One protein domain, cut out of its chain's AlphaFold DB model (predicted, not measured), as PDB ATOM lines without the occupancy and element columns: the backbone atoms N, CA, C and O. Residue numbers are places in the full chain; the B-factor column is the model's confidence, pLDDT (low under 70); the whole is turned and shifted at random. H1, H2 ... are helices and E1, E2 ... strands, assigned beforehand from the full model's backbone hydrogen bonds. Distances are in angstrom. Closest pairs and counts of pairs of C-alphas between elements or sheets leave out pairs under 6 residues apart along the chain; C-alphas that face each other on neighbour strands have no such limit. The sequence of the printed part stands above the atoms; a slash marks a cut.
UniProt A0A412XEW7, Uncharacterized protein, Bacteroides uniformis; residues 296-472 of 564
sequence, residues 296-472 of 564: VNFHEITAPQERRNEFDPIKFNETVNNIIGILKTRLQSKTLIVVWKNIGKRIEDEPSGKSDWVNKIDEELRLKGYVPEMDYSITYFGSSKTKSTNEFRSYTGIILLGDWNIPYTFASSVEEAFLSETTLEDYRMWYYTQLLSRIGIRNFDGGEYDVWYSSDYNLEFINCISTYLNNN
ATOM      1  N   VAL A 296      -5.615  17.833 -47.237       97.94
ATOM      2  CA  VAL A 296      -5.384  18.669 -46.060       97.94
ATOM      3  C   VAL A 296      -4.356  19.739 -46.403       97.94
ATOM      4  O   VAL A 296      -3.187  19.433 -46.637       97.94
ATOM      5  N   ASN A 297      -4.794  20.993 -46.432       97.88
ATOM      6  CA  ASN A 297      -3.940  22.145 -46.690       97.88
ATOM      7  C   ASN A 297      -3.410  22.697 -45.362       97.88
ATOM      8  O   ASN A 297      -4.183  22.936 -44.435       97.88
ATOM      9  N   PHE A 298      -2.101  22.918 -45.279       97.94
ATOM     10  CA  PHE A 298      -1.442  23.460 -44.093       97.94
ATOM     11  C   PHE A 298      -1.027  24.905 -44.347       97.94
ATOM     12  O   PHE A 298      -0.363  25.194 -45.341       97.94
ATOM     13  N   HIS A 299      -1.409  25.797 -43.436       97.06
ATOM     14  CA  HIS A 299      -1.195  27.235 -43.549       97.06
ATOM     15  C   HIS A 299      -0.539  27.764 -42.275       97.06
ATOM     16  O   HIS A 299      -1.108  27.674 -41.187       97.06
ATOM     17  N   GLU A 300       0.648  28.343 -42.400       96.38
ATOM     18  CA  GLU A 300       1.291  29.019 -41.276       96.38
ATOM     19  C   GLU A 300       0.579  30.343 -40.963       96.38
ATOM     20  O   GLU A 300       0.189  31.083 -41.870       96.38
ATOM     21  N   ILE A 301       0.434  30.661 -39.677       94.69
ATOM     22  CA  ILE A 301      -0.060  31.954 -39.199       94.69
ATOM     23  C   ILE A 301       0.840  32.546 -38.123       94.69
ATOM     24  O   ILE A 301       1.483  31.847 -37.341       94.69
ATOM     25  N   THR A 302       0.830  33.869 -38.020       90.38
ATOM     26  CA  THR A 302       1.497  34.567 -36.923       90.38
ATOM     27  C   THR A 302       0.608  34.537 -35.676       90.38
ATOM     28  O   THR A 302      -0.559  34.924 -35.720       90.38
ATOM     29  N   ALA A 303       1.151  34.096 -34.544       86.69
ATOM     30  CA  ALA A 303       0.479  34.131 -33.243       86.69
ATOM     31  C   ALA A 303       1.476  34.639 -32.189       86.69
ATOM     32  O   ALA A 303       2.121  33.844 -31.508       86.69
ATOM     33  N   PRO A 304       1.681  35.964 -32.092       85.06
ATOM     34  CA  PRO A 304       2.809  36.517 -31.345       85.06
ATOM     35  C   PRO A 304       2.663  36.380 -29.823       85.06
ATOM     36  O   PRO A 304       3.655  36.516 -29.105       85.06
ATOM     37  N   GLN A 305       1.456  36.124 -29.300       82.88
ATOM     38  CA  GLN A 305       1.282  35.864 -27.873       82.88
ATOM     39  C   GLN A 305       1.764  34.453 -27.523       82.88
ATOM     40  O   GLN A 305       1.069  33.459 -27.726       82.88
ATOM     41  N   GLU A 306       2.937  34.380 -26.905       73.44
ATOM     42  CA  GLU A 306       3.494  33.130 -26.396       73.44
ATOM     43  C   GLU A 306       2.794  32.651 -25.114       73.44
ATOM     44  O   GLU A 306       2.321  33.438 -24.290       73.44
ATOM     45  N   ARG A 307       2.814  31.333 -24.884       69.06
ATOM     46  CA  ARG A 307       2.236  30.697 -23.688       69.06
ATOM     47  C   ARG A 307       2.872  31.133 -22.367       69.06
ATOM     48  O   ARG A 307       2.163  31.317 -21.382       69.06
ATOM     49  N   ARG A 308       4.210  31.125 -22.301       66.12
ATOM     50  CA  ARG A 308       4.985  31.158 -21.037       66.12
ATOM     51  C   ARG A 308       5.503  32.545 -20.659       66.12
ATOM     52  O   ARG A 308       6.012  32.691 -19.548       66.12
ATOM     53  N   ASN A 309       5.382  33.517 -21.555       65.00
ATOM     54  CA  ASN A 309       5.751  34.896 -21.270       65.00
ATOM     55  C   ASN A 309       4.634  35.593 -20.494       65.00
ATOM     56  O   ASN A 309       3.527  35.065 -20.355       65.00
ATOM     57  N   GLU A 310       4.946  36.771 -19.958       70.44
ATOM     58  CA  GLU A 310       3.919  37.651 -19.414       70.44
ATOM     59  C   GLU A 310       2.860  37.931 -20.485       70.44
ATOM     60  O   GLU A 310       3.148  37.979 -21.686       70.44
ATOM     61  N   PHE A 311       1.610  38.040 -20.041       81.94
ATOM     62  CA  PHE A 311       0.504  38.361 -20.926       81.94
ATOM     63  C   PHE A 311       0.735  39.743 -21.542       81.94
ATOM     64  O   PHE A 311       0.868  40.726 -20.813       81.94
ATOM     65  N   ASP A 312       0.765  39.810 -22.870       85.81
ATOM     66  CA  ASP A 312       0.967  41.033 -23.634       85.81
ATOM     67  C   ASP A 312      -0.334  41.350 -24.393       85.81
ATOM     68  O   ASP A 312      -0.653  40.691 -25.388       85.81
ATOM     69  N   PRO A 313      -1.114  42.355 -23.950       88.12
ATOM     70  CA  PRO A 313      -2.389  42.693 -24.577       88.12
ATOM     71  C   PRO A 313      -2.280  43.020 -26.072       88.12
ATOM     72  O   PRO A 313      -3.224  42.770 -26.819       88.12
ATOM     73  N   ILE A 314      -1.148  43.572 -26.526       91.56
ATOM     74  CA  ILE A 314      -0.946  43.941 -27.932       91.56
ATOM     75  C   ILE A 314      -0.782  42.670 -28.764       91.56
ATOM     76  O   ILE A 314      -1.524  42.462 -29.725       91.56
ATOM     77  N   LYS A 315       0.125  41.780 -28.348       90.94
ATOM     78  CA  LYS A 315       0.360  40.497 -29.029       90.94
ATOM     79  C   LYS A 315      -0.859  39.580 -28.971       90.94
ATOM     80  O   LYS A 315      -1.148  38.851 -29.923       90.94
ATOM     81  N   PHE A 316      -1.598  39.611 -27.865       91.19
ATOM     82  CA  PHE A 316      -2.845  38.868 -27.732       91.19
ATOM     83  C   PHE A 316      -3.897  39.362 -28.732       91.19
ATOM     84  O   PHE A 316      -4.446  38.556 -29.481       91.19
ATOM     85  N   ASN A 317      -4.114  40.677 -28.823       92.81
ATOM     86  CA  ASN A 317      -5.038  41.258 -29.799       92.81
ATOM     87  C   ASN A 317      -4.631  40.955 -31.244       92.81
ATOM     88  O   ASN A 317      -5.489  40.675 -32.079       92.81
ATOM     89  N   GLU A 318      -3.334  40.973 -31.552       94.12
ATOM     90  CA  GLU A 318      -2.829  40.568 -32.866       94.12
ATOM     91  C   GLU A 318      -3.137  39.093 -33.166       94.12
ATOM     92  O   GLU A 318      -3.661  38.775 -34.231       94.12
ATOM     93  N   THR A 319      -2.926  38.204 -32.189       93.12
ATOM     94  CA  THR A 319      -3.288  36.781 -32.295       93.12
ATOM     95  C   THR A 319      -4.785  36.611 -32.585       93.12
ATOM     96  O   THR A 319      -5.157  35.892 -33.511       93.12
ATOM     97  N   VAL A 320      -5.654  37.311 -31.847       94.94
ATOM     98  CA  VAL A 320      -7.112  37.280 -32.060       94.94
ATOM     99  C   VAL A 320      -7.492  37.826 -33.439       94.94
ATOM    100  O   VAL A 320      -8.324  37.234 -34.124       94.94
ATOM    101  N   ASN A 321      -6.869  38.917 -33.893       95.31
ATOM    102  CA  ASN A 321      -7.124  39.475 -35.221       95.31
ATOM    103  C   ASN A 321      -6.755  38.496 -36.345       95.31
ATOM    104  O   ASN A 321      -7.475  38.424 -37.343       95.31
ATOM    105  N   ASN A 322      -5.696  37.702 -36.171       95.06
ATOM    106  CA  ASN A 322      -5.311  36.672 -37.137       95.06
ATOM    107  C   ASN A 322      -6.324  35.515 -37.175       95.06
ATOM    108  O   ASN A 322      -6.713  35.084 -38.261       95.06
ATOM    109  N   ILE A 323      -6.848  35.085 -36.017       95.56
ATOM    110  CA  ILE A 323      -7.970  34.127 -35.945       95.56
ATOM    111  C   ILE A 323      -9.191  34.686 -36.688       95.56
ATOM    112  O   ILE A 323      -9.775  34.008 -37.530       95.56
ATOM    113  N   ILE A 324      -9.556  35.940 -36.416       95.31
ATOM    114  CA  ILE A 324     -10.670  36.636 -37.072       95.31
ATOM    115  C   ILE A 324     -10.474  36.691 -38.589       95.31
ATOM    116  O   ILE A 324     -11.430  36.495 -39.336       95.31
ATOM    117  N   GLY A 325      -9.248  36.938 -39.058       94.75
ATOM    118  CA  GLY A 325      -8.903  36.902 -40.478       94.75
ATOM    119  C   GLY A 325      -9.258  35.564 -41.129       94.75
ATOM    120  O   GLY A 325      -9.872  35.557 -42.193       94.75
ATOM    121  N   ILE A 326      -8.961  34.449 -40.457       95.00
ATOM    122  CA  ILE A 326      -9.322  33.099 -40.914       95.00
ATOM    123  C   ILE A 326     -10.837  32.879 -40.861       95.00
ATOM    124  O   ILE A 326     -11.424  32.410 -41.830       95.00
ATOM    125  N   LEU A 327     -11.505  33.229 -39.759       93.94
ATOM    126  CA  LEU A 327     -12.953  33.015 -39.633       93.94
ATOM    127  C   LEU A 327     -13.742  33.784 -40.710       93.94
ATOM    128  O   LEU A 327     -14.711  33.262 -41.261       93.94
ATOM    129  N   LYS A 328     -13.283  34.984 -41.096       91.25
ATOM    130  CA  LYS A 328     -13.880  35.777 -42.187       91.25
ATOM    131  C   LYS A 328     -13.826  35.094 -43.548       91.25
ATOM    132  O   LYS A 328     -14.714  35.327 -44.364       91.25
ATOM    133  N   THR A 329     -12.818  34.266 -43.819       87.06
ATOM    134  CA  THR A 329     -12.739  33.531 -45.092       87.06
ATOM    135  C   THR A 329     -13.612  32.271 -45.090       87.06
ATOM    136  O   THR A 329     -13.711  31.598 -46.113       87.06
ATOM    137  N   ARG A 330     -14.290  31.965 -43.968       83.50
ATOM    138  CA  ARG A 330     -15.016  30.706 -43.730       83.50
ATOM    139  C   ARG A 330     -16.438  30.889 -43.198       83.50
ATOM    140  O   ARG A 330     -16.928  30.043 -42.464       83.50
ATOM    141  N   LEU A 331     -17.143  31.936 -43.624       70.19
ATOM    142  CA  LEU A 331     -18.490  32.303 -43.135       70.19
ATOM    143  C   LEU A 331     -19.584  31.213 -43.272       70.19
ATOM    144  O   LEU A 331     -20.685  31.388 -42.764       70.19
ATOM    145  N   GLN A 332     -19.312  30.101 -43.963       72.88
ATOM    146  CA  GLN A 332     -20.228  28.959 -44.120       72.88
ATOM    147  C   GLN A 332     -19.649  27.639 -43.576       72.88
ATOM    148  O   GLN A 332     -20.170  26.561 -43.852       72.88
ATOM    149  N   SER A 333     -18.535  27.694 -42.846       81.50
ATOM    150  CA  SER A 333     -17.753  26.532 -42.432       81.50
ATOM    151  C   SER A 333     -17.287  26.672 -40.990       81.50
ATOM    152  O   SER A 333     -16.569  27.606 -40.645       81.50
ATOM    153  N   LYS A 334     -17.638  25.696 -40.149       88.38
ATOM    154  CA  LYS A 334     -17.224  25.691 -38.742       88.38
ATOM    155  C   LYS A 334     -15.726  25.422 -38.615       88.38
ATOM    156  O   LYS A 334     -15.199  24.508 -39.259       88.38
ATOM    157  N   THR A 335     -15.065  26.193 -37.753       95.19
ATOM    158  CA  THR A 335     -13.625  26.072 -37.477       95.19
ATOM    159  C   THR A 335     -13.377  25.700 -36.018       95.19
ATOM    160  O   THR A 335     -13.963  26.283 -35.106       95.19
ATOM    161  N   LEU A 336     -12.515  24.710 -35.785       96.56
ATOM    162  CA  LEU A 336     -12.104  24.311 -34.441       96.56
ATOM    163  C   LEU A 336     -10.836  25.074 -34.063       96.56
ATOM    164  O   LEU A 336      -9.851  25.019 -34.781       96.56
ATOM    165  N   ILE A 337     -10.831  25.752 -32.927       96.12
ATOM    166  CA  ILE A 337      -9.671  26.460 -32.393       96.12
ATOM    167  C   ILE A 337      -9.125  25.633 -31.232       96.12
ATOM    168  O   ILE A 337      -9.834  25.365 -30.261       96.12
ATOM    169  N   VAL A 338      -7.865  25.216 -31.324       94.75
ATOM    170  CA  VAL A 338      -7.172  24.470 -30.274       94.75
ATOM    171  C   VAL A 338      -6.046  25.330 -29.727       94.75
ATOM    172  O   VAL A 338      -5.170  25.756 -30.472       94.75
ATOM    173  N   VAL A 339      -6.077  25.591 -28.423       91.44
ATOM    174  CA  VAL A 339      -5.140  26.492 -27.732       91.44
ATOM    175  C   VAL A 339      -4.396  25.785 -26.602       91.44
ATOM    176  O   VAL A 339      -4.708  24.655 -26.219       91.44
ATOM    177  N   TRP A 340      -3.413  26.456 -26.005       84.25
ATOM    178  CA  TRP A 340      -2.888  26.041 -24.704       84.25
ATOM    179  C   TRP A 340      -3.956  26.112 -23.608       84.25
ATOM    180  O   TRP A 340      -4.938  26.831 -23.720       84.25
ATOM    181  N   LYS A 341      -3.742  25.396 -22.498       80.00
ATOM    182  CA  LYS A 341      -4.672  25.445 -21.361       80.00
ATOM    183  C   LYS A 341      -4.572  26.760 -20.564       80.00
ATOM    184  O   LYS A 341      -5.589  27.412 -20.354       80.00
ATOM    185  N   ASN A 342      -3.365  27.175 -20.167       73.94
ATOM    186  CA  ASN A 342      -3.157  28.295 -19.229       73.94
ATOM    187  C   ASN A 342      -2.190  29.338 -19.802       73.94
ATOM    188  O   ASN A 342      -1.291  28.980 -20.577       73.94
ATOM    189  N   ILE A 343      -2.353  30.595 -19.380       65.00
ATOM    190  CA  ILE A 343      -1.464  31.723 -19.699       65.00
ATOM    191  C   ILE A 343      -0.447  31.895 -18.565       65.00
ATOM    192  O   ILE A 343      -0.816  31.903 -17.395       65.00
ATOM    193  N   GLY A 344       0.837  32.058 -18.888       60.34
ATOM    194  CA  GLY A 344       1.880  32.322 -17.892       60.34
ATOM    195  C   GLY A 344       2.303  31.095 -17.067       60.34
ATOM    196  O   GLY A 344       2.251  29.948 -17.529       60.34
ATOM    197  N   LYS A 345       2.823  31.329 -15.850       53.41
ATOM    198  CA  LYS A 345       3.277  30.258 -14.943       53.41
ATOM    199  C   LYS A 345       2.077  29.525 -14.345       53.41
ATOM    200  O   LYS A 345       1.125  30.144 -13.896       53.41
ATOM    201  N   ARG A 346       2.182  28.194 -14.297       51.28
ATOM    202  CA  ARG A 346       1.202  27.287 -13.687       51.28
ATOM    203  C   ARG A 346       0.948  27.713 -12.233       51.28
ATOM    204  O   ARG A 346       1.894  27.719 -11.448       51.28
ATOM    205  N   ILE A 347      -0.291  28.053 -11.891       50.56
ATOM    206  CA  ILE A 347      -0.724  28.199 -10.497       50.56
ATOM    207  C   ILE A 347      -1.143  26.796 -10.034       50.56
ATOM    208  O   ILE A 347      -1.867  26.106 -10.750       50.56
ATOM    209  N   GLU A 348      -0.615  26.324  -8.900       45.06
ATOM    210  CA  GLU A 348      -0.765  24.925  -8.451       45.06
ATOM    211  C   GLU A 348      -2.215  24.543  -8.065       45.06
ATOM    212  O   GLU A 348      -2.515  23.354  -8.010       45.06
ATOM    213  N   ASP A 349      -3.136  25.514  -7.955       48.22
ATOM    214  CA  ASP A 349      -4.507  25.333  -7.437       48.22
ATOM    215  C   ASP A 349      -5.644  25.648  -8.441       48.22
ATOM    216  O   ASP A 349      -6.775  25.948  -8.052       48.22
ATOM    217  N   GLU A 350      -5.392  25.621  -9.754       51.88
ATOM    218  CA  GLU A 350      -6.453  25.912 -10.733       51.88
ATOM    219  C   GLU A 350      -7.552  24.823 -10.795       51.88
ATOM    220  O   GLU A 350      -7.241  23.631 -10.913       51.88
ATOM    221  N   PRO A 351      -8.849  25.203 -10.835       49.44
ATOM    222  CA  PRO A 351      -9.956  24.260 -10.979       49.44
ATOM    223  C   PRO A 351      -9.832  23.383 -12.236       49.44
ATOM    224  O   PRO A 351      -9.558  23.865 -13.341       49.44
ATOM    225  N   SER A 352     -10.102  22.080 -12.103       52.81
ATOM    226  CA  SER A 352     -10.120  21.152 -13.239       52.81
ATOM    227  C   SER A 352     -11.144  21.586 -14.299       52.81
ATOM    228  O   SER A 352     -12.287  21.887 -13.968       52.81
ATOM    229  N   GLY A 353     -10.750  21.577 -15.576       56.97
ATOM    230  CA  GLY A 353     -11.643  21.852 -16.711       56.97
ATOM    231  C   GLY A 353     -11.760  23.318 -17.148       56.97
ATOM    232  O   GLY A 353     -12.353  23.569 -18.192       56.97
ATOM    233  N   LYS A 354     -11.169  24.279 -16.424       66.44
ATOM    234  CA  LYS A 354     -11.088  25.684 -16.869       66.44
ATOM    235  C   LYS A 354      -9.790  25.948 -17.639       66.44
ATOM    236  O   LYS A 354      -8.769  25.315 -17.367       66.44
ATOM    237  N   SER A 355      -9.850  26.845 -18.622       77.62
ATOM    238  CA  SER A 355      -8.706  27.273 -19.428       77.62
ATOM    239  C   SER A 355      -8.775  28.779 -19.675       77.62
ATOM    240  O   SER A 355      -9.721  29.264 -20.293       77.62
ATOM    241  N   ASP A 356      -7.753  29.507 -19.220       81.50
ATOM    242  CA  ASP A 356      -7.674  30.965 -19.378       81.50
ATOM    243  C   ASP A 356      -7.610  31.380 -20.847       81.50
ATOM    244  O   ASP A 356      -8.240  32.351 -21.252       81.50
ATOM    245  N   TRP A 357      -6.865  30.624 -21.655       86.50
ATOM    246  CA  TRP A 357      -6.749  30.856 -23.093       86.50
ATOM    247  C   TRP A 357      -8.076  30.659 -23.819       86.50
ATOM    248  O   TRP A 357      -8.443  31.501 -24.636       86.50
ATOM    249  N   VAL A 358      -8.795  29.572 -23.506       90.75
ATOM    250  CA  VAL A 358     -10.123  29.314 -24.075       90.75
ATOM    251  C   VAL A 358     -11.063  30.460 -23.722       90.75
ATOM    252  O   VAL A 358     -11.660  31.034 -24.625       90.75
ATOM    253  N   ASN A 359     -11.140  30.835 -22.442       90.81
ATOM    254  CA  ASN A 359     -12.048  31.886 -21.986       90.81
ATOM    255  C   ASN A 359     -11.721  33.243 -22.624       90.81
ATOM    256  O   ASN A 359     -12.614  33.888 -23.157       90.81
ATOM    257  N   LYS A 360     -10.449  33.663 -22.633       90.81
ATOM    258  CA  LYS A 360     -10.066  34.974 -23.180       90.81
ATOM    259  C   LYS A 360     -10.296  35.089 -24.681       90.81
ATOM    260  O   LYS A 360     -10.759  36.125 -25.142       90.81
ATOM    261  N   ILE A 361      -9.946  34.057 -25.453       92.81
ATOM    262  CA  ILE A 361     -10.196  34.081 -26.899       92.81
ATOM    263  C   ILE A 361     -11.705  34.027 -27.164       92.81
ATOM    264  O   ILE A 361     -12.176  34.766 -28.022       92.81
ATOM    265  N   ASP A 362     -12.468  33.212 -26.424       94.69
ATOM    266  CA  ASP A 362     -13.928  33.151 -26.567       94.69
ATOM    267  C   ASP A 362     -14.589  34.507 -26.270       94.69
ATOM    268  O   ASP A 362     -15.412  34.977 -27.051       94.69
ATOM    269  N   GLU A 363     -14.193  35.166 -25.179       94.94
ATOM    270  CA  GLU A 363     -14.682  36.496 -24.803       94.94
ATOM    271  C   GLU A 363     -14.403  37.533 -25.899       94.94
ATOM    272  O   GLU A 363     -15.325  38.222 -26.338       94.94
ATOM    273  N   GLU A 364     -13.168  37.613 -26.403       95.38
ATOM    274  CA  GLU A 364     -12.825  38.564 -27.468       95.38
ATOM    275  C   GLU A 364     -13.551  38.270 -28.784       95.38
ATOM    276  O   GLU A 364     -14.059  39.187 -29.429       95.38
ATOM    277  N   LEU A 365     -13.647  37.004 -29.195       95.62
ATOM    278  CA  LEU A 365     -14.359  36.639 -30.421       95.62
ATOM    279  C   LEU A 365     -15.845  37.015 -30.335       95.62
ATOM    280  O   LEU A 365     -16.381  37.599 -31.282       95.62
ATOM    281  N   ARG A 366     -16.491  36.787 -29.184       95.94
ATOM    282  CA  ARG A 366     -17.873  37.228 -28.933       95.94
ATOM    283  C   ARG A 366     -18.015  38.745 -28.971       95.94
ATOM    284  O   ARG A 366     -18.946  39.246 -29.598       95.94
ATOM    285  N   LEU A 367     -17.086  39.490 -28.363       95.75
ATOM    286  CA  LEU A 367     -17.072  40.959 -28.422       95.75
ATOM    287  C   LEU A 367     -16.933  41.485 -29.858       95.75
ATOM    288  O   LEU A 367     -17.409  42.578 -30.170       95.75
ATOM    289  N   LYS A 368     -16.309  40.707 -30.749       94.00
ATOM    290  CA  LYS A 368     -16.168  41.010 -32.180       94.00
ATOM    291  C   LYS A 368     -17.310  40.462 -33.045       94.00
ATOM    292  O   LYS A 368     -17.252  40.614 -34.264       94.00
ATOM    293  N   GLY A 369     -18.345  39.885 -32.432       92.25
ATOM    294  CA  GLY A 369     -19.578  39.457 -33.095       92.25
ATOM    295  C   GLY A 369     -19.586  38.018 -33.614       92.25
ATOM    296  O   GLY A 369     -20.517  37.669 -34.333       92.25
ATOM    297  N   TYR A 370     -18.596  37.190 -33.264       92.25
ATOM    298  CA  TYR A 370     -18.592  35.768 -33.616       92.25
ATOM    299  C   TYR A 370     -19.392  34.946 -32.603       92.25
ATOM    300  O   TYR A 370     -19.345  35.189 -31.395       92.25
ATOM    301  N   VAL A 371     -20.110  33.946 -33.099       89.81
ATOM    302  CA  VAL A 371     -21.036  33.115 -32.335       89.81
ATOM    303  C   VAL A 371     -20.465  31.700 -32.192       89.81
ATOM    304  O   VAL A 371     -20.312  30.989 -33.191       89.81
ATOM    305  N   PRO A 372     -20.176  31.237 -30.963       90.50
ATOM    306  CA  PRO A 372     -19.760  29.860 -30.710       90.50
ATOM    307  C   PRO A 372     -20.743  28.827 -31.231       90.50
ATOM    308  O   PRO A 372     -21.947  29.061 -31.276       90.50
ATOM    309  N   GLU A 373     -20.203  27.682 -31.634       86.00
ATOM    310  CA  GLU A 373     -20.900  26.558 -32.269       86.00
ATOM    311  C   GLU A 373     -21.503  26.869 -33.647       86.00
ATOM    312  O   GLU A 373     -21.828  25.934 -34.381       86.00
ATOM    313  N   MET A 374     -21.603  28.141 -34.040       85.62
ATOM    314  CA  MET A 374     -22.007  28.584 -35.375       85.62
ATOM    315  C   MET A 374     -20.787  28.910 -36.235       85.62
ATOM    316  O   MET A 374     -20.602  28.286 -37.276       85.62
ATOM    317  N   ASP A 375     -19.927  29.813 -35.759       89.06
ATOM    318  CA  ASP A 375     -18.737  30.269 -36.482       89.06
ATOM    319  C   ASP A 375     -17.489  29.469 -36.082       89.06
ATOM    320  O   ASP A 375     -16.667  29.085 -36.918       89.06
ATOM    321  N   TYR A 376     -17.351  29.182 -34.786       94.06
ATOM    322  CA  TYR A 376     -16.197  28.475 -34.239       94.06
ATOM    323  C   TYR A 376     -16.557  27.605 -33.036       94.06
ATOM    324  O   TYR A 376     -17.550  27.822 -32.349       94.06
ATOM    325  N   SER A 377     -15.692  26.647 -32.733       95.31
ATOM    326  CA  SER A 377     -15.603  26.051 -31.399       95.31
ATOM    327  C   SER A 377     -14.183  26.187 -30.900       95.31
ATOM    328  O   SER A 377     -13.253  26.142 -31.696       95.31
ATOM    329  N   ILE A 378     -14.003  26.330 -29.593       94.00
ATOM    330  CA  ILE A 378     -12.684  26.483 -28.988       94.00
ATOM    331  C   ILE A 378     -12.482  25.467 -27.861       94.00
ATOM    332  O   ILE A 378     -13.378  25.200 -27.063       94.00
ATOM    333  N   THR A 379     -11.300  24.860 -27.821       93.12
ATOM    334  CA  THR A 379     -10.867  23.919 -26.782       93.12
ATOM    335  C   THR A 379      -9.376  24.090 -26.530       93.12
ATOM    336  O   THR A 379      -8.661  24.704 -27.313       93.12
ATOM    337  N   TYR A 380      -8.877  23.502 -25.449       89.69
ATOM    338  CA  TYR A 380      -7.447  23.421 -25.186       89.69
ATOM    339  C   TYR A 380      -6.875  22.034 -25.516       89.69
ATOM    340  O   TYR A 380      -7.582  21.023 -25.458       89.69
ATOM    341  N   PHE A 381      -5.580  21.988 -25.825       85.50
ATOM    342  CA  PHE A 381      -4.809  20.758 -26.003       85.50
ATOM    343  C   PHE A 381      -4.792  19.912 -24.722       85.50
ATOM    344  O   PHE A 381      -4.460  20.413 -23.644       85.50
ATOM    345  N   GLY A 382      -5.105  18.617 -24.827       79.38
ATOM    346  CA  GLY A 382      -5.199  17.728 -23.665       79.38
ATOM    347  C   GLY A 382      -6.601  17.619 -23.066       79.38
ATOM    348  O   GLY A 382      -6.764  16.923 -22.065       79.38
ATOM    349  N   SER A 383      -7.608  18.291 -23.634       83.81
ATOM    350  CA  SER A 383      -8.997  18.093 -23.213       83.81
ATOM    351  C   SER A 383      -9.522  16.727 -23.677       83.81
ATOM    352  O   SER A 383      -9.032  16.141 -24.641       83.81
ATOM    353  N   SER A 384     -10.563  16.202 -23.029       73.62
ATOM    354  CA  SER A 384     -11.223  14.973 -23.499       73.62
ATOM    355  C   SER A 384     -11.764  15.120 -24.930       73.62
ATOM    356  O   SER A 384     -11.741  14.161 -25.705       73.62
ATOM    357  N   LYS A 385     -12.160  16.342 -25.321       81.81
ATOM    358  CA  LYS A 385     -12.639  16.675 -26.669       81.81
ATOM    359  C   LYS A 385     -11.547  16.595 -27.743       81.81
ATOM    360  O   LYS A 385     -11.882  16.455 -28.914       81.81
ATOM    361  N   THR A 386     -10.258  16.633 -27.392       79.19
ATOM    362  CA  THR A 386      -9.171  16.453 -28.377       79.19
ATOM    363  C   THR A 386      -8.858  14.985 -28.667       79.19
ATOM    364  O   THR A 386      -8.116  14.712 -29.605       79.19
ATOM    365  N   LYS A 387      -9.443  14.039 -27.914       70.62
ATOM    366  CA  LYS A 387      -9.263  12.589 -28.108       70.62
ATOM    367  C   LYS A 387     -10.556  11.859 -28.480       70.62
ATOM    368  O   LYS A 387     -10.607  11.199 -29.513       70.62
ATOM    369  N   SER A 388     -11.631  12.023 -27.705       68.19
ATOM    370  CA  SER A 388     -12.848  11.202 -27.830       68.19
ATOM    371  C   SER A 388     -14.124  12.045 -27.964       68.19
ATOM    372  O   SER A 388     -14.920  12.171 -27.038       68.19
ATOM    373  N   THR A 389     -14.322  12.671 -29.132       78.81
ATOM    374  CA  THR A 389     -15.589  13.341 -29.483       78.81
ATOM    375  C   THR A 389     -15.932  13.232 -30.973       78.81
ATOM    376  O   THR A 389     -15.056  13.129 -31.843       78.81
ATOM    377  N   ASN A 390     -17.232  13.286 -31.269       83.19
ATOM    378  CA  ASN A 390     -17.785  13.417 -32.620       83.19
ATOM    379  C   ASN A 390     -18.315  14.826 -32.921       83.19
ATOM    380  O   ASN A 390     -18.723  15.080 -34.050       83.19
ATOM    381  N   GLU A 391     -18.256  15.737 -31.948       89.19
ATOM    382  CA  GLU A 391     -18.777  17.110 -32.021       89.19
ATOM    383  C   GLU A 391     -18.230  17.890 -33.226       89.19
ATOM    384  O   GLU A 391     -18.977  18.579 -33.913       89.19
ATOM    385  N   PHE A 392     -16.945  17.715 -33.542       92.94
ATOM    386  CA  PHE A 392     -16.269  18.493 -34.586       92.94
ATOM    387  C   PHE A 392     -16.262  17.821 -35.962       92.94
ATOM    388  O   PHE A 392     -15.666  18.342 -36.895       92.94
ATOM    389  N   ARG A 393     -16.919  16.669 -36.132       92.12
ATOM    390  CA  ARG A 393     -16.806  15.848 -37.352       92.12
ATOM    391  C   ARG A 393     -17.246  16.564 -38.639       92.12
ATOM    392  O   ARG A 393     -16.781  16.208 -39.717       92.12
ATOM    393  N   SER A 394     -18.146  17.538 -38.541       92.19
ATOM    394  CA  SER A 394     -18.616  18.337 -39.683       92.19
ATOM    395  C   SER A 394     -17.726  19.542 -40.008       92.19
ATOM    396  O   SER A 394     -18.030  20.289 -40.933       92.19
ATOM    397  N   TYR A 395     -16.658  19.767 -39.242       94.88
ATOM    398  CA  TYR A 395     -15.823  20.954 -39.369       94.88
ATOM    399  C   TYR A 395     -14.854  20.748 -40.528       94.88
ATOM    400  O   TYR A 395     -14.323  19.651 -40.729       94.88
ATOM    401  N   THR A 396     -14.615  21.816 -41.278       94.69
ATOM    402  CA  THR A 396     -13.740  21.804 -42.458       94.69
ATOM    403  C   THR A 396     -12.393  22.476 -42.188       94.69
ATOM    404  O   THR A 396     -11.509  22.444 -43.036       94.69
ATOM    405  N   GLY A 397     -12.230  23.093 -41.013       95.88
ATOM    406  CA  GLY A 397     -11.026  23.823 -40.637       95.88
ATOM    407  C   GLY A 397     -10.650  23.654 -39.167       95.88
ATOM    408  O   GLY A 397     -11.522  23.512 -38.304       95.88
ATOM    409  N   ILE A 398      -9.350  23.707 -38.878       97.31
ATOM    410  CA  ILE A 398      -8.805  23.712 -37.518       97.31
ATOM    411  C   ILE A 398      -7.632  24.690 -37.394       97.31
ATOM    412  O   ILE A 398      -6.761  24.734 -38.255       97.31
ATOM    413  N   ILE A 399      -7.607  25.471 -36.317       96.94
ATOM    414  CA  ILE A 399      -6.532  26.397 -35.961       96.94
ATOM    415  C   ILE A 399      -5.801  25.824 -34.743       96.94
ATOM    416  O   ILE A 399      -6.406  25.628 -33.689       96.94
ATOM    417  N   LEU A 400      -4.505  25.563 -34.886       95.44
ATOM    418  CA  LEU A 400      -3.597  25.093 -33.847       95.44
ATOM    419  C   LEU A 400      -2.772  26.279 -33.338       95.44
ATOM    420  O   LEU A 400      -1.869  26.765 -34.019       95.44
ATOM    421  N   LEU A 401      -3.099  26.759 -32.142       90.75
ATOM    422  CA  LEU A 401      -2.378  27.848 -31.497       90.75
ATOM    423  C   LEU A 401      -1.365  27.284 -30.509       90.75
ATOM    424  O   LEU A 401      -1.710  26.842 -29.403       90.75
ATOM    425  N   GLY A 402      -0.112  27.358 -30.943       82.06
ATOM    426  CA  GLY A 402       1.067  27.089 -30.155       82.06
ATOM    427  C   GLY A 402       1.625  25.686 -30.274       82.06
ATOM    428  O   GLY A 402       0.854  24.730 -30.231       82.06
ATOM    429  N   ASP A 403       2.950  25.541 -30.317       79.38
ATOM    430  CA  ASP A 403       3.594  24.231 -30.247       79.38
ATOM    431  C   ASP A 403       3.440  23.644 -28.832       79.38
ATOM    432  O   ASP A 403       3.911  24.166 -27.804       79.38
ATOM    433  N   TRP A 404       2.705  22.536 -28.749       79.38
ATOM    434  CA  TRP A 404       2.462  21.827 -27.504       79.38
ATOM    435  C   TRP A 404       3.646  20.935 -27.137       79.38
ATOM    436  O   TRP A 404       3.778  19.808 -27.600       79.38
ATOM    437  N   ASN A 405       4.474  21.429 -26.214       70.00
ATOM    438  CA  ASN A 405       5.539  20.639 -25.604       70.00
ATOM    439  C   ASN A 405       4.949  19.473 -24.780       70.00
ATOM    440  O   ASN A 405       4.297  19.697 -23.751       70.00
ATOM    441  N   ILE A 406       5.180  18.245 -25.252       73.44
ATOM    442  CA  ILE A 406       4.769  16.998 -24.606       73.44
ATOM    443  C   ILE A 406       5.933  16.480 -23.739       73.44
ATOM    444  O   ILE A 406       7.054  16.359 -24.229       73.44
ATOM    445  N   PRO A 407       5.704  16.163 -22.451       70.38
ATOM    446  CA  PRO A 407       6.708  15.523 -21.605       70.38
ATOM    447  C   PRO A 407       7.231  14.201 -22.184       70.38
ATOM    448  O   PRO A 407       6.443  13.322 -22.532       70.38
ATOM    449  N   TYR A 408       8.556  14.020 -22.174       71.75
ATOM    450  CA  TYR A 408       9.220  12.770 -22.579       71.75
ATOM    451  C   TYR A 408       8.696  11.535 -21.827       71.75
ATOM    452  O   TYR A 408       8.621  10.448 -22.393       71.75
ATOM    453  N   THR A 409       8.260  11.710 -20.574       72.62
ATOM    454  CA  THR A 409       7.693  10.640 -19.740       72.62
ATOM    455  C   THR A 409       6.534   9.907 -20.413       72.62
ATOM    456  O   THR A 409       6.330   8.728 -20.145       72.62
ATOM    457  N   PHE A 410       5.779  10.573 -21.294       79.75
ATOM    458  CA  PHE A 410       4.704   9.922 -22.038       79.75
ATOM    459  C   PHE A 410       5.228   8.929 -23.078       79.75
ATOM    460  O   PHE A 410       4.714   7.818 -23.136       79.75
ATOM    461  N   ALA A 411       6.259   9.291 -23.846       84.00
ATOM    462  CA  ALA A 411       6.899   8.381 -24.799       84.00
ATOM    463  C   ALA A 411       7.621   7.233 -24.073       84.00
ATOM    464  O   ALA A 411       7.405   6.072 -24.400       84.00
ATOM    465  N   SER A 412       8.359   7.542 -23.001       81.94
ATOM    466  CA  SER A 412       9.036   6.527 -22.181       81.94
ATOM    467  C   SER A 412       8.068   5.516 -21.553       81.94
ATOM    468  O   SER A 412       8.391   4.336 -21.451       81.94
ATOM    469  N   SER A 413       6.855   5.944 -21.185       85.81
ATOM    470  CA  SER A 413       5.823   5.027 -20.684       85.81
ATOM    471  C   SER A 413       5.343   4.049 -21.761       85.81
ATOM    472  O   SER A 413       4.996   2.918 -21.437       85.81
ATOM    473  N   VAL A 414       5.307   4.467 -23.032       90.81
ATOM    474  CA  VAL A 414       4.957   3.593 -24.166       90.81
ATOM    475  C   VAL A 414       6.096   2.614 -24.442       90.81
ATOM    476  O   VAL A 414       5.848   1.411 -24.482       90.81
ATOM    477  N   GLU A 415       7.334   3.108 -24.520       88.56
ATOM    478  CA  GLU A 415       8.547   2.285 -24.642       88.56
ATOM    479  C   GLU A 415       8.574   1.188 -23.565       88.56
ATOM    480  O   GLU A 415       8.678  -0.004 -23.871       88.56
ATOM    481  N   GLU A 416       8.381   1.565 -22.294       88.75
ATOM    482  CA  GLU A 416       8.369   0.614 -21.186       88.75
ATOM    483  C   GLU A 416       7.216  -0.389 -21.301       88.75
ATOM    484  O   GLU A 416       7.418  -1.580 -21.051       88.75
ATOM    485  N   ALA A 417       6.009   0.074 -21.622       92.56
ATOM    486  CA  ALA A 417       4.806  -0.746 -21.590       92.56
ATOM    487  C   ALA A 417       4.697  -1.719 -22.772       92.56
ATOM    488  O   ALA A 417       4.139  -2.803 -22.595       92.56
ATOM    489  N   PHE A 418       5.221  -1.355 -23.944       94.94
ATOM    490  CA  PHE A 418       5.025  -2.079 -25.207       94.94
ATOM    491  C   PHE A 418       6.317  -2.624 -25.830       94.94
ATOM    492  O   PHE A 418       6.242  -3.267 -26.879       94.94
ATOM    493  N   LEU A 419       7.481  -2.398 -25.202       91.75
ATOM    494  CA  LEU A 419       8.802  -2.723 -25.763       91.75
ATOM    495  C   LEU A 419       8.952  -2.187 -27.200       91.75
ATOM    496  O   LEU A 419       9.286  -2.940 -28.122       91.75
ATOM    497  N   SER A 420       8.614  -0.910 -27.374       90.38
ATOM    498  CA  SER A 420       8.754  -0.136 -28.611       90.38
ATOM    499  C   SER A 420       9.915   0.853 -28.496       90.38
ATOM    500  O   SER A 420      10.312   1.199 -27.387       90.38
ATOM    501  N   GLU A 421      10.447   1.348 -29.613       87.31
ATOM    502  CA  GLU A 421      11.430   2.445 -29.635       87.31
ATOM    503  C   GLU A 421      10.757   3.801 -29.938       87.31
ATOM    504  O   GLU A 421      11.411   4.736 -30.413       87.31
ATOM    505  N   THR A 422       9.454   3.913 -29.634       87.06
ATOM    506  CA  THR A 422       8.615   5.101 -29.838       87.06
ATOM    507  C   THR A 422       9.295   6.360 -29.309       87.06
ATOM    508  O   THR A 422       9.502   6.533 -28.104       87.06
ATOM    509  N   THR A 423       9.588   7.297 -30.202       86.25
ATOM    510  CA  THR A 423      10.204   8.568 -29.829       86.25
ATOM    511  C   THR A 423       9.170   9.582 -29.337       86.25
ATOM    512  O   THR A 423       7.954   9.420 -29.483       86.25
ATOM    513  N   LEU A 424       9.650  10.691 -28.765       85.38
ATOM    514  CA  LEU A 424       8.780  11.815 -28.423       85.38
ATOM    515  C   LEU A 424       8.074  12.392 -29.659       85.38
ATOM    516  O   LEU A 424       6.907  12.772 -29.565       85.38
ATOM    517  N   GLU A 425       8.751  12.431 -30.807       87.81
ATOM    518  CA  GLU A 425       8.153  12.910 -32.054       87.81
ATOM    519  C   GLU A 425       7.082  11.949 -32.567       87.81
ATOM    520  O   GLU A 425       6.026  12.408 -32.988       87.81
ATOM    521  N   ASP A 426       7.261  10.636 -32.417       91.25
ATOM    522  CA  ASP A 426       6.233   9.650 -32.782       91.25
ATOM    523  C   ASP A 426       4.995   9.794 -31.900       91.25
ATOM    524  O   ASP A 426       3.861   9.811 -32.383       91.25
ATOM    525  N   TYR A 427       5.202  10.001 -30.599       90.75
ATOM    526  CA  TYR A 427       4.111  10.286 -29.676       90.75
ATOM    527  C   TYR A 427       3.366  11.576 -30.059       90.75
ATOM    528  O   TYR A 427       2.130  11.613 -30.053       90.75
ATOM    529  N   ARG A 428       4.099  12.648 -30.398       90.38
ATOM    530  CA  ARG A 428       3.507  13.908 -30.875       90.38
ATOM    531  C   ARG A 428       2.720  13.665 -32.160       90.38
ATOM    532  O   ARG A 428       1.542  14.007 -32.211       90.38
ATOM    533  N   MET A 429       3.318  13.016 -33.153       92.81
ATOM    534  CA  MET A 429       2.685  12.660 -34.424       92.81
ATOM    535  C   MET A 429       1.378  11.888 -34.215       92.81
ATOM    536  O   MET A 429       0.347  12.255 -34.783       92.81
ATOM    537  N   TRP A 430       1.389  10.873 -33.349       93.62
ATOM    538  CA  TRP A 430       0.208  10.085 -32.993       93.62
ATOM    539  C   TRP A 430      -0.898  10.962 -32.392       93.62
ATOM    540  O   TRP A 430      -2.052  10.906 -32.826       93.62
ATOM    541  N   TYR A 431      -0.552  11.826 -31.434       91.62
ATOM    542  CA  TYR A 431      -1.523  12.694 -30.770       91.62
ATOM    543  C   TYR A 431      -2.136  13.717 -31.741       91.62
ATOM    544  O   TYR A 431      -3.356  13.895 -31.779       91.62
ATOM    545  N   TYR A 432      -1.305  14.393 -32.540       93.50
ATOM    546  CA  TYR A 432      -1.770  15.397 -33.498       93.50
ATOM    547  C   TYR A 432      -2.601  14.774 -34.615       93.50
ATOM    548  O   TYR A 432      -3.632  15.330 -34.984       93.50
ATOM    549  N   THR A 433      -2.224  13.592 -35.102       94.31
ATOM    550  CA  THR A 433      -3.018  12.840 -36.082       94.31
ATOM    551  C   THR A 433      -4.428  12.575 -35.563       94.31
ATOM    552  O   THR A 433      -5.410  12.801 -36.276       94.31
ATOM    553  N   GLN A 434      -4.562  12.148 -34.304       91.69
ATOM    554  CA  GLN A 434      -5.872  11.936 -33.689       91.69
ATOM    555  C   GLN A 434      -6.685  13.227 -33.547       91.69
ATOM    556  O   GLN A 434      -7.892  13.212 -33.827       91.69
ATOM    557  N   LEU A 435      -6.031  14.324 -33.141       93.81
ATOM    558  CA  LEU A 435      -6.634  15.649 -32.996       93.81
ATOM    559  C   LEU A 435      -7.146  16.187 -34.335       93.81
ATOM    560  O   LEU A 435      -8.312  16.558 -34.442       93.81
ATOM    561  N   LEU A 436      -6.300  16.189 -35.365       95.50
ATOM    562  CA  LEU A 436      -6.663  16.635 -36.710       95.50
ATOM    563  C   LEU A 436      -7.787  15.772 -37.280       95.50
ATOM    564  O   LEU A 436      -8.756  16.277 -37.835       95.50
ATOM    565  N   SER A 437      -7.759  14.470 -37.015       93.56
ATOM    566  CA  SER A 437      -8.844  13.571 -37.402       93.56
ATOM    567  C   SER A 437     -10.158  13.800 -36.639       93.56
ATOM    568  O   SER A 437     -11.120  13.076 -36.884       93.56
ATOM    569  N   ARG A 438     -10.254  14.749 -35.690       91.38
ATOM    570  CA  ARG A 438     -11.540  15.090 -35.048       91.38
ATOM    571  C   ARG A 438     -12.465  15.861 -35.980       91.38
ATOM    572  O   ARG A 438     -13.682  15.666 -35.868       91.38
ATOM    573  N   ILE A 439     -11.893  16.667 -36.879       94.44
ATOM    574  CA  ILE A 439     -12.632  17.351 -37.944       94.44
ATOM    575  C   ILE A 439     -12.979  16.373 -39.082       94.44
ATOM    576  O   ILE A 439     -12.842  15.157 -38.921       94.44
ATOM    577  N   GLY A 440     -13.480  16.858 -40.219       93.94
ATOM    578  CA  GLY A 440     -14.007  15.982 -41.271       93.94
ATOM    579  C   GLY A 440     -12.984  15.109 -42.011       93.94
ATOM    580  O   GLY A 440     -13.401  14.212 -42.733       93.94
ATOM    581  N   ILE A 441     -11.674  15.254 -41.768       95.00
ATOM    582  CA  ILE A 441     -10.596  14.439 -42.383       95.00
ATOM    583  C   ILE A 441     -10.886  12.922 -42.318       95.00
ATOM    584  O   ILE A 441     -10.582  12.172 -43.243       95.00
ATOM    585  N   ARG A 442     -11.551  12.464 -41.251       92.06
ATOM    586  CA  ARG A 442     -11.948  11.060 -41.027       92.06
ATOM    587  C   ARG A 442     -13.254  10.614 -41.712       92.06
ATOM    588  O   ARG A 442     -13.781   9.547 -41.384       92.06
ATOM    589  N   ASN A 443     -13.869  11.437 -42.561       92.12
ATOM    590  CA  ASN A 443     -15.178  11.137 -43.158       92.12
ATOM    591  C   ASN A 443     -15.111  10.170 -44.337       92.12
ATOM    592  O   ASN A 443     -16.117   9.515 -44.619       92.12
ATOM    593  N   PHE A 444     -13.937  10.026 -44.955       88.50
ATOM    594  CA  PHE A 444     -13.737   9.256 -46.183       88.50
ATOM    595  C   PHE A 444     -14.549   9.790 -47.374       88.50
ATOM    596  O   PHE A 444     -14.955   9.026 -48.250       88.50
ATOM    597  N   ASP A 445     -14.803  11.098 -47.404       90.44
ATOM    598  CA  ASP A 445     -15.593  11.790 -48.429       90.44
ATOM    599  C   ASP A 445     -14.744  12.422 -49.543       90.44
ATOM    600  O   ASP A 445     -15.306  12.955 -50.497       90.44
ATOM    601  N   GLY A 446     -13.412  12.343 -49.451       91.81
ATOM    602  CA  GLY A 446     -12.511  13.009 -50.394       91.81
ATOM    603  C   GLY A 446     -12.540  14.538 -50.295       91.81
ATOM    604  O   GLY A 446     -12.136  15.209 -51.241       91.81
ATOM    605  N   GLY A 447     -13.049  15.092 -49.188       93.88
ATOM    606  CA  GLY A 447     -13.158  16.533 -48.980       93.88
ATOM    607  C   GLY A 447     -11.810  17.243 -48.826       93.88
ATOM    608  O   GLY A 447     -10.773  16.619 -48.574       93.88
ATOM    609  N   GLU A 448     -11.850  18.571 -48.943       95.81
ATOM    610  CA  GLU A 448     -10.720  19.450 -48.646       95.81
ATOM    611  C   GLU A 448     -10.868  20.070 -47.249       95.81
ATOM    612  O   GLU A 448     -11.946  20.534 -46.869       95.81
ATOM    613  N   TYR A 449      -9.773  20.077 -46.493       96.75
ATOM    614  CA  TYR A 449      -9.713  20.545 -45.114       96.75
ATOM    615  C   TYR A 449      -8.502  21.445 -44.915       96.75
ATOM    616  O   TYR A 449      -7.461  21.244 -45.536       96.75
ATOM    617  N   ASP A 450      -8.620  22.408 -44.011       97.31
ATOM    618  CA  ASP A 450      -7.556  23.371 -43.748       97.31
ATOM    619  C   ASP A 450      -7.067  23.288 -42.299       97.31
ATOM    620  O   ASP A 450      -7.856  23.232 -41.349       97.31
ATOM    621  N   VAL A 451      -5.748  23.309 -42.136       97.88
ATOM    622  CA  VAL A 451      -5.052  23.357 -40.852       97.88
ATOM    623  C   VAL A 451      -4.237  24.641 -40.814       97.88
ATOM    624  O   VAL A 451      -3.249  24.768 -41.533       97.88
ATOM    625  N   TRP A 452      -4.624  25.582 -39.958       97.38
ATOM    626  CA  TRP A 452      -3.775  26.725 -39.629       97.38
ATOM    627  C   TRP A 452      -2.950  26.398 -38.399       97.38
ATOM    628  O   TRP A 452      -3.497  25.902 -37.417       97.38
ATOM    629  N   TYR A 453      -1.658  26.684 -38.426       95.69
ATOM    630  CA  TYR A 453      -0.765  26.461 -37.294       95.69
ATOM    631  C   TYR A 453       0.089  27.700 -37.053       95.69
ATOM    632  O   TYR A 453       0.465  28.401 -37.992       95.69
ATOM    633  N   SER A 454       0.371  28.006 -35.793       92.62
ATOM    634  CA  SER A 454       1.230  29.137 -35.451       92.62
ATOM    635  C   SER A 454       2.689  28.912 -35.868       92.62
ATOM    636  O   SER A 454       3.177  27.789 -35.926       92.62
ATOM    637  N   SER A 455       3.415  29.993 -36.134       89.19
ATOM    638  CA  SER A 455       4.798  29.959 -36.636       89.19
ATOM    639  C   SER A 455       5.850  29.376 -35.677       89.19
ATOM    640  O   SER A 455       7.027  29.305 -36.012       89.19
ATOM    641  N   ASP A 456       5.472  29.002 -34.452       85.88
ATOM    642  CA  ASP A 456       6.359  28.372 -33.465       85.88
ATOM    643  C   ASP A 456       6.502  26.851 -33.646       85.88
ATOM    644  O   ASP A 456       7.319  26.226 -32.970       85.88
ATOM    645  N   TYR A 457       5.749  26.253 -34.570       87.94
ATOM    646  CA  TYR A 457       5.876  24.842 -34.916       87.94
ATOM    647  C   TYR A 457       7.138  24.548 -35.728       87.94
ATOM    648  O   TYR A 457       7.514  25.276 -36.646       87.94
ATOM    649  N   ASN A 458       7.753  23.397 -35.453       86.62
ATOM    650  CA  ASN A 458       8.807  22.869 -36.306       86.62
ATOM    651  C   ASN A 458       8.235  22.502 -37.696       86.62
ATOM    652  O   ASN A 458       7.309  21.696 -37.807       86.62
ATOM    653  N   LEU A 459       8.814  23.064 -38.760       88.94
ATOM    654  CA  LEU A 459       8.346  22.848 -40.133       88.94
ATOM    655  C   LEU A 459       8.515  21.396 -40.615       88.94
ATOM    656  O   LEU A 459       7.670  20.897 -41.350       88.94
ATOM    657  N   GLU A 460       9.569  20.695 -40.189       89.81
ATOM    658  CA  GLU A 460       9.761  19.266 -40.478       89.81
ATOM    659  C   GLU A 460       8.632  18.427 -39.865       89.81
ATOM    660  O   GLU A 460       8.092  17.542 -40.528       89.81
ATOM    661  N   PHE A 461       8.199  18.770 -38.648       90.56
ATOM    662  CA  PHE A 461       7.057  18.130 -37.994       90.56
ATOM    663  C   PHE A 461       5.745  18.363 -38.750       90.56
ATOM    664  O   PHE A 461       5.019  17.410 -39.037       90.56
ATOM    665  N   ILE A 462       5.464  19.607 -39.152       94.06
ATOM    666  CA  ILE A 462       4.280  19.923 -39.966       94.06
ATOM    667  C   ILE A 462       4.311  19.180 -41.308       94.06
ATOM    668  O   ILE A 462       3.302  18.602 -41.714       94.06
ATOM    669  N   ASN A 463       5.466  19.131 -41.975       93.50
ATOM    670  CA  ASN A 463       5.633  18.402 -43.232       93.50
ATOM    671  C   ASN A 463       5.410  16.895 -43.059       93.50
ATOM    672  O   ASN A 463       4.799  16.266 -43.927       93.50
ATOM    673  N   CYS A 464       5.857  16.317 -41.941       93.75
ATOM    674  CA  CYS A 464       5.621  14.914 -41.612       93.75
ATOM    675  C   CYS A 464       4.119  14.623 -41.456       93.75
ATOM    676  O   CYS A 464       3.597  13.729 -42.123       93.75
ATOM    677  N   ILE A 465       3.391  15.426 -40.667       94.81
ATOM    678  CA  ILE A 465       1.929  15.289 -40.517       94.81
ATOM    679  C   ILE A 465       1.219  15.473 -41.859       94.81
ATOM    680  O   ILE A 465       0.322  14.698 -42.193       94.81
ATOM    681  N   SER A 466       1.608  16.488 -42.629       96.06
ATOM    682  CA  SER A 466       1.015  16.765 -43.937       96.06
ATOM    683  C   SER A 466       1.184  15.587 -44.891       96.06
ATOM    684  O   SER A 466       0.209  15.142 -45.497       96.06
ATOM    685  N   THR A 467       2.393  15.024 -44.960       96.00
ATOM    686  CA  THR A 467       2.693  13.830 -45.763       96.00
ATOM    687  C   THR A 467       1.874  12.632 -45.285       96.00
ATOM    688  O   THR A 467       1.310  11.898 -46.094       96.00
ATOM    689  N   TYR A 468       1.732  12.454 -43.972       96.12
ATOM    690  CA  TYR A 468       0.942  11.361 -43.418       96.12
ATOM    691  C   TYR A 468      -0.543  11.462 -43.794       96.12
ATOM    692  O   TYR A 468      -1.118  10.495 -44.289       96.12
ATOM    693  N   LEU A 469      -1.166  12.631 -43.622       96.00
ATOM    694  CA  LEU A 469      -2.594  12.810 -43.904       96.00
ATOM    695  C   LEU A 469      -2.918  12.837 -45.405       96.00
ATOM    696  O   LEU A 469      -3.962  12.323 -45.797       96.00
ATOM    697  N   ASN A 470      -2.043  13.414 -46.237       95.94
ATOM    698  CA  ASN A 470      -2.278  13.546 -47.680       95.94
ATOM    699  C   ASN A 470      -1.780  12.346 -48.494       95.94
ATOM    700  O   ASN A 470      -2.380  11.995 -49.509       95.94
ATOM    701  N   ASN A 471      -0.665  11.730 -48.091       94.81
ATOM    702  CA  ASN A 471      -0.011  10.666 -48.856       94.81
ATOM    703  C   ASN A 471      -0.085   9.298 -48.178       94.81
ATOM    704  O   ASN A 471       0.256   8.313 -48.825       94.81
ATOM    705  N   ASN A 472      -0.564   9.211 -46.931       94.06
ATOM    706  CA  ASN A 472      -0.587   7.976 -46.136       94.06
ATOM    707  C   ASN A 472       0.806   7.363 -45.937       94.06
ATOM    708  O   ASN A 472       0.958   6.150 -45.827       94.06
TER     709      ASN A 472
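This is residues 296 to 472 of the 564 residues of an uncharacterized protein of Bacteroides uniformis (UniProt A0A412XEW7). A strongly twisted sheet of five parallel strands forms the core, with H1 and H2 covering one face and H6 covering part of the opposite face. One end of H4 grazes the sheet, and its other end meets H3, which lies off the sheet at one end of the longest axis. The printed part has 177 residues, with six named helices and five named strands in the order E1 H1 E2 H2 E3 E4 H3 H4 H5 E5 H6; the class is mixed, helices and strands. The sheet's order is E1 E5 E4 E2 E3. The whole is compact, with a radius of gyration of the C-alphas of 16.4 A and spans of 51 by 45 by 28 A.

The strands are E1, residues 296 to 301, from C-alpha 296 at (-5.384, 18.669, -46.060); E5, 448 to 454, 20.3 A long; E4, 397 to 400; E2, 335 to 339; and E3, 376 to 380. The helices are H1, residues 313 to 328, 22.1 A long from C-alpha 313 at (-2.389, 42.693, -24.577); H2, 356 to 367, 16.4 A; H3, 408 to 418, 15.7 A; H4, 424 to 436, 18.2 A; H5, 440 to 443; and H6, 459 to 471, 17.2 A, ending at C-alpha 471 at (-0.011, 10.666, -48.856).

Within hydrogen-bond range are N 297 and O 449 of E1 and E5, 2.8 A; N 400 and O 452 of E4 and E5, 2.7 A; N 338 and O 399 of E2 and E4, 2.8 A; and N 337 and O 377 of E2 and E3, 2.7 A. E2, H2, E3 and E4, H3 H4 H5, E5 are strand-helix-strand units, parallel neighbour strands with helices between; the first has a right-handed crossover. E1, H1, E2 is a split unit, with E5 and E4 between its strands, and right-handed. H1 has a height over the sheet of 7.3 A and H2 of 9.8 A, on the same face; H6, at 9.5 A, is on the opposite face and runs along E1. H1 touches H2 with residues 320 to 324 alone, closest at the C-alphas of Val 320 and Ile 361, 6.8 A. H4 touches H6 at a steep tilt of 53 degrees, the closest C-alphas being those of Met 429 and Ile 465, 6.7 A. H3 touches H4, about perpendicular at 87 degrees, with the C-alphas of Ala 411 and Leu 424 closest, 5.3 A. H5 only grazes the sheet, with residues 440 to 441. In H1, H2, H3, H4 and H6 every O i to N i+4 pair is within hydrogen-bond range; H5 is too short for one.

The two farthest C-alphas, those of Gly 369 and Leu 419, are 51.4 A apart. The printed part has no cut. The links E1 to H1, E2 to H2 and E3 to E4 are long. The mean pLDDT of the printed part is 86.7; residues 307 to 309, 343 to 354 and 388 are under 70.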